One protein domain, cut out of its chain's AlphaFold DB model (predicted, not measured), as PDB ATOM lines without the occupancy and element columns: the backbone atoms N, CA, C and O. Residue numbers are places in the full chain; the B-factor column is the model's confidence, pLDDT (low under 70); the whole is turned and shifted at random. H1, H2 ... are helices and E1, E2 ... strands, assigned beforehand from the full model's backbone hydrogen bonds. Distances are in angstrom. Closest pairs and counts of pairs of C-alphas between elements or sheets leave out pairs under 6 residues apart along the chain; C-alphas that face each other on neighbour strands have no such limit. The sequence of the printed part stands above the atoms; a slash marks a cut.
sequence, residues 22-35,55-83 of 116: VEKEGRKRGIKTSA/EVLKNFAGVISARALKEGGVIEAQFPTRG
ATOM      1  N   VAL A  22       9.532  65.568 128.785       94.62
ATOM      2  CA  VAL A  22      10.774  65.884 128.058       94.62
ATOM      3  C   VAL A  22      10.727  67.297 127.473       94.62
ATOM      4  O   VAL A  22      11.650  68.084 127.683       94.62
ATOM      5  N   GLU A  23       9.634  67.660 126.797       95.19
ATOM      6  CA  GLU A  23       9.454  68.999 126.217       95.19
ATOM      7  C   GLU A  23       9.458  70.097 127.292       95.19
ATOM      8  O   GLU A  23      10.042  71.173 127.114       95.19
ATOM      9  N   LYS A  24       8.830  69.825 128.442       96.56
ATOM     10  CA  LYS A  24       8.811  70.742 129.586       96.56
ATOM     11  C   LYS A  24      10.193  70.887 130.223       96.56
ATOM     12  O   LYS A  24      10.590  72.005 130.556       96.56
ATOM     13  N   GLU A  25      10.920  69.789 130.396       95.56
ATOM     14  CA  GLU A  25      12.243  69.783 131.022       95.56
ATOM     15  C   GLU A  25      13.292  70.452 130.121       95.56
ATOM     16  O   GLU A  25      14.099  71.241 130.615       95.56
ATOM     17  N   GLY A  26      13.226  70.238 128.802       93.94
ATOM     18  CA  GLY A  26      14.058  70.949 127.828       93.94
ATOM     19  C   GLY A  26      13.850  72.461 127.909       93.94
ATOM     20  O   GLY A  26      14.804  73.216 128.108       93.94
ATOM     21  N   ARG A  27      12.585  72.912 127.900       94.38
ATOM     22  CA  ARG A  27      12.232  74.333 128.069       94.38
ATOM     23  C   ARG A  27      12.766  74.914 129.377       94.38
ATOM     24  O   ARG A  27      13.321  76.008 129.370       94.38
ATOM     25  N   LYS A  28      12.625  74.189 130.492       94.19
ATOM     26  CA  LYS A  28      13.122  74.609 131.813       94.19
ATOM     27  C   LYS A  28      14.642  74.816 131.825       94.19
ATOM     28  O   LYS A  28      15.129  75.667 132.562       94.19
ATOM     29  N   ARG A  29      15.378  74.047 131.021       90.38
ATOM     30  CA  ARG A  29      16.845  74.087 130.921       90.38
ATOM     31  C   ARG A  29      17.364  74.986 129.798       90.38
ATOM     32  O   ARG A  29      18.573  75.072 129.623       90.38
ATOM     33  N   GLY A  30      16.479  75.629 129.033       90.88
ATOM     34  CA  GLY A  30      16.866  76.413 127.856       90.88
ATOM     35  C   GLY A  30      17.399  75.567 126.693       90.88
ATOM     36  O   GLY A  30      18.074  76.097 125.818       90.88
ATOM     37  N   ILE A  31      17.105  74.263 126.673       90.19
ATOM     38  CA  ILE A  31      17.551  73.324 125.639       90.19
ATOM     39  C   ILE A  31      16.425  73.149 124.624       90.19
ATOM     40  O   ILE A  31      15.302  72.774 124.982       90.19
ATOM     41  N   LYS A  32      16.712  73.397 123.342       90.81
ATOM     42  CA  LYS A  32      15.726  73.209 122.277       90.81
ATOM     43  C   LYS A  32      15.477  71.711 122.118       90.81
ATOM     44  O   LYS A  32      16.377  70.960 121.763       90.81
ATOM     45  N   THR A  33      14.257  71.295 122.442       91.69
ATOM     46  CA  THR A  33      13.869  69.885 122.501       91.69
ATOM     47  C   THR A  33      12.486  69.703 121.892       91.69
ATOM     48  O   THR A  33      11.582  70.486 122.197       91.69
ATOM     49  N   SER A  34      12.302  68.664 121.085       91.12
ATOM     50  CA  SER A  34      10.992  68.199 120.615       91.12
ATOM     51  C   SER A  34      10.876  66.694 120.794       91.12
ATOM     52  O   SER A  34      11.874  65.988 120.693       91.12
ATOM     53  N   ALA A  35       9.669  66.197 121.060       90.38
ATOM     54  CA  ALA A  35       9.431  64.768 121.187       90.38
ATOM     55  C   ALA A  35       8.247  64.326 120.318       90.38
ATOM     56  O   ALA A  35       7.235  65.021 120.236       90.38
ATOM     57  N   GLU A  55      28.485  68.423 125.584       84.62
ATOM     58  CA  GLU A  55      28.372  68.180 127.025       84.62
ATOM     59  C   GLU A  55      26.953  68.461 127.536       84.62
ATOM     60  O   GLU A  55      26.367  67.624 128.222       84.62
ATOM     61  N   VAL A  56      26.352  69.586 127.127       86.44
ATOM     62  CA  VAL A  56      24.963  69.930 127.473       86.44
ATOM     63  C   VAL A  56      23.998  68.855 126.970       86.44
ATOM     64  O   VAL A  56      23.115  68.420 127.713       86.44
ATOM     65  N   LEU A  57      24.201  68.374 125.740       84.88
ATOM     66  CA  LEU A  57      23.384  67.312 125.152       84.88
ATOM     67  C   LEU A  57      23.520  65.987 125.901       84.88
ATOM     68  O   LEU A  57      22.507  65.375 126.231       84.88
ATOM     69  N   LYS A  58      24.753  65.558 126.213       83.62
ATOM     70  CA  LYS A  58      25.007  64.334 126.992       83.62
ATOM     71  C   LYS A  58      24.357  64.408 128.372       83.62
ATOM     72  O   LYS A  58      23.675  63.468 128.772       83.62
ATOM     73  N   ASN A  59      24.509  65.534 129.067       87.69
ATOM     74  CA  ASN A  59      23.917  65.741 130.386       87.69
ATOM     75  C   ASN A  59      22.387  65.668 130.331       87.69
ATOM     76  O   ASN A  59      21.761  65.025 131.175       87.69
ATOM     77  N   PHE A  60      21.768  66.286 129.323       88.69
ATOM     78  CA  PHE A  60      20.317  66.249 129.184       88.69
ATOM     79  C   PHE A  60      19.790  64.877 128.744       88.69
ATOM     80  O   PHE A  60      18.803  64.401 129.304       88.69
ATOM     81  N   ALA A  61      20.481  64.174 127.845       86.50
ATOM     82  CA  ALA A  61      20.155  62.787 127.518       86.50
ATOM     83  C   ALA A  61      20.316  61.844 128.716       86.50
ATOM     84  O   ALA A  61      19.506  60.932 128.881       86.50
ATOM     85  N   GLY A  62      21.287  62.087 129.601       83.12
ATOM     86  CA  GLY A  62      21.405  61.373 130.874       83.12
ATOM     87  C   GLY A  62      20.177  61.574 131.771       83.12
ATOM     88  O   GLY A  62      19.670  60.618 132.355       83.12
ATOM     89  N   VAL A  63      19.634  62.794 131.824       89.62
ATOM     90  CA  VAL A  63      18.397  63.110 132.564       89.62
ATOM     91  C   VAL A  63      17.178  62.402 131.964       89.62
ATOM     92  O   VAL A  63      16.383  61.827 132.708       89.62
ATOM     93  N   ILE A  64      17.050  62.402 130.634       89.56
ATOM     94  CA  ILE A  64      15.995  61.675 129.907       89.56
ATOM     95  C   ILE A  64      16.095  60.174 130.200       89.56
ATOM     96  O   ILE A  64      15.102  59.555 130.582       89.56
ATOM     97  N   SER A  65      17.303  59.614 130.117       83.44
ATOM     98  CA  SER A  65      17.562  58.191 130.350       83.44
ATOM     99  C   SER A  65      17.212  57.775 131.778       83.44
ATOM    100  O   SER A  65      16.476  56.816 131.994       83.44
ATOM    101  N   ALA A  66      17.654  58.543 132.777       84.19
ATOM    102  CA  ALA A  66      17.340  58.268 134.176       84.19
ATOM    103  C   ALA A  66      15.832  58.330 134.473       84.19
ATOM    104  O   ALA A  66      15.346  57.609 135.348       84.19
ATOM    105  N   ARG A  67      15.079  59.190 133.773       88.56
ATOM    106  CA  ARG A  67      13.620  59.259 133.915       88.56
ATOM    107  C   ARG A  67      12.941  58.058 133.272       88.56
ATOM    108  O   ARG A  67      12.102  57.451 133.927       88.56
ATOM    109  N   ALA A  68      13.313  57.715 132.044       85.94
ATOM    110  CA  ALA A  68      12.710  56.595 131.335       85.94
ATOM    111  C   ALA A  68      12.946  55.273 132.080       85.94
ATOM    112  O   ALA A  68      11.982  54.551 132.312       85.94
ATOM    113  N   LEU A  69      14.150  55.035 132.618       81.88
ATOM    114  CA  LEU A  69      14.423  53.857 133.457       81.88
ATOM    115  C   LEU A  69      13.506  53.773 134.692       81.88
ATOM    116  O   LEU A  69      13.031  52.695 135.037       81.88
ATOM    117  N   LYS A  70      13.207  54.905 135.349       83.94
ATOM    118  CA  LYS A  70      12.268  54.945 136.490       83.94
ATOM    119  C   LYS A  70      10.824  54.638 136.092       83.94
ATOM    120  O   LYS A  70      10.057  54.191 136.937       83.94
ATOM    121  N   GLU A  71      10.447  54.901 134.844       82.81
ATOM    122  CA  GLU A  71       9.110  54.631 134.300       82.81
ATOM    123  C   GLU A  71       9.007  53.258 133.611       82.81
ATOM    124  O   GLU A  71       7.959  52.929 133.053       82.81
ATOM    125  N   GLY A  72      10.074  52.450 133.661       74.12
ATOM    126  CA  GLY A  72      10.151  51.155 132.977       74.12
ATOM    127  C   GLY A  72      10.333  51.270 131.462       74.12
ATOM    128  O   GLY A  72      10.095  50.302 130.746       74.12
ATOM    129  N   GLY A  73      10.715  52.450 130.971       74.75
ATOM    130  CA  GLY A  73      11.073  52.679 129.580       74.75
ATOM    131  C   GLY A  73      12.518  52.277 129.294       74.75
ATOM    132  O   GLY A  73      13.393  52.372 130.159       74.75
ATOM    133  N   VAL A  74      12.773  51.857 128.059       72.56
ATOM    134  CA  VAL A  74      14.116  51.517 127.576       72.56
ATOM    135  C   VAL A  74      14.630  52.620 126.664       72.56
ATOM    136  O   VAL A  74      13.839  53.210 125.938       72.56
ATOM    137  N   ILE A  75      15.928  52.935 126.713       73.50
ATOM    138  CA  ILE A  75      16.504  54.066 125.977       73.50
ATOM    139  C   ILE A  75      17.652  53.613 125.084       73.50
ATOM    140  O   ILE A  75      18.582  52.957 125.546       73.50
ATOM    141  N   GLU A  76      17.629  54.076 123.842       70.88
ATOM    142  CA  GLU A  76      18.777  54.114 122.943       70.88
ATOM    143  C   GLU A  76      19.107  55.580 122.638       70.88
ATOM    144  O   GLU A  76      18.205  56.391 122.450       70.88
ATOM    145  N   ALA A  77      20.381  55.972 122.614       64.12
ATOM    146  CA  ALA A  77      20.770  57.344 122.287       64.12
ATOM    147  C   ALA A  77      21.735  57.358 121.107       64.12
ATOM    148  O   ALA A  77      22.840  56.826 121.199       64.12
ATOM    149  N   GLN A  78      21.336  58.014 120.017       65.00
ATOM    150  CA  GLN A  78      22.166  58.159 118.826       65.00
ATOM    151  C   GLN A  78      22.521  59.629 118.602       65.00
ATOM    152  O   GLN A  78      21.642  60.491 118.529       65.00
ATOM    153  N   PHE A  79      23.814  59.929 118.467       61.22
ATOM    154  CA  PHE A  79      24.235  61.206 117.893       61.22
ATOM    155  C   PHE A  79      23.971  61.135 116.385       61.22
ATOM    156  O   PHE A  79      24.554  60.262 115.739       61.22
ATOM    157  N   PRO A  80      23.118  61.998 115.806       58.31
ATOM    158  CA  PRO A  80      22.990  62.065 114.360       58.31
ATOM    159  C   PRO A  80      24.371  62.336 113.753       58.31
ATOM    160  O   PRO A  80      25.082  63.258 114.158       58.31
ATOM    161  N   THR A  81      24.775  61.490 112.806       52.91
ATOM    162  CA  THR A  81      26.005  61.667 112.032       52.91
ATOM    163  C   THR A  81      25.920  63.029 111.359       52.91
ATOM    164  O   THR A  81      24.983  63.254 110.597       52.91
ATOM    165  N   ARG A  82      26.839  63.943 111.718       49.84
ATOM    166  CA  ARG A  82      26.874  65.360 111.310       49.84
ATOM    167  C   ARG A  82      26.277  65.572 109.914       49.84
ATOM    168  O   ARG A  82      26.951  65.351 108.914       49.84
ATOM    169  N   GLY A  83      25.021  66.011 109.865       45.09
ATOM    170  CA  GLY A  83      24.453  66.606 108.665       45.09
ATOM    171  C   GLY A  83      25.100  67.970 108.485       45.09
ATOM    172  O   GLY A  83      25.200  68.733 109.444       45.09
TER     173      GLY A  83
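AT A GLANCE: This is residues 22 to 35 and 55 to 83 of the 116 residues of an uncharacterized protein of Candidatus Pacebacteria bacterium GW2011_GWA1_46_10 (UniProt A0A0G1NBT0). One helix, H2, runs through the middle of the model, with strand E2 folded back along one side of it and a small separate unit, helix H1 with strand E1, on the other side. There is no sheet of named strands, and the two halves meet loosely, where the first residue of H1 comes near H2. The printed part has 43 residues with two named helices and two named strands in the order H1, E1, H2, E2, a mixed class of helices and strands. It is only just compact, close to loose, with a radius of gyration of the C-alphas of 11.0 A, and it spans 32 by 24 by 19 A.

HOW THE PARTS SIT: H2, residues 55 to 70, and E2, residues 74 to 78, have 5 pairs of C-alphas within 8 A, and their closest C-alphas, those of Ser 65 and Ile 75, are 6.1 A apart. H1, residues 22 to 28, is close to H2 but not clearly touching, with the closest C-alphas, those of Val 22 and Ile 64, 7.0 A apart. H1 and H2 run opposite ways at a steep tilt of 48 degrees. E1, residues 32 to 35, comes nearest to H1 at the C-alphas of Gly 26 and Thr 33, 5.4 A apart. E1 is apart from H2 and from E2, and H1 is apart from E2. E1 and E2 pair with no named strand. In H1 and H2 every O i to N i+4 pair is within hydrogen-bond range.

IN THESE COORDINATES: H2 is 22.9 A long from C-alpha 55 at (28.372, 68.180, 127.025) to C-alpha 70. E2 measures 13.6 A and ends at C-alpha 78 at (22.166, 58.159, 118.826). H1 measures 9.8 A and begins at C-alpha 22 at (10.774, 65.884, 128.058), and E1 measures 10.6 A.

THE WHOLE: The two C-alphas farthest apart, those of Lys 70 and Gly 83, are 32.5 A apart. Residues 36 to 54 are not printed, and C-alphas 35 and 55 across the cut are 20.1 A apart. The links H1 to E1 and H2 to E2 are tight. The mean pLDDT of the printed part is 81.8, and residues 77 to 83 are under 70.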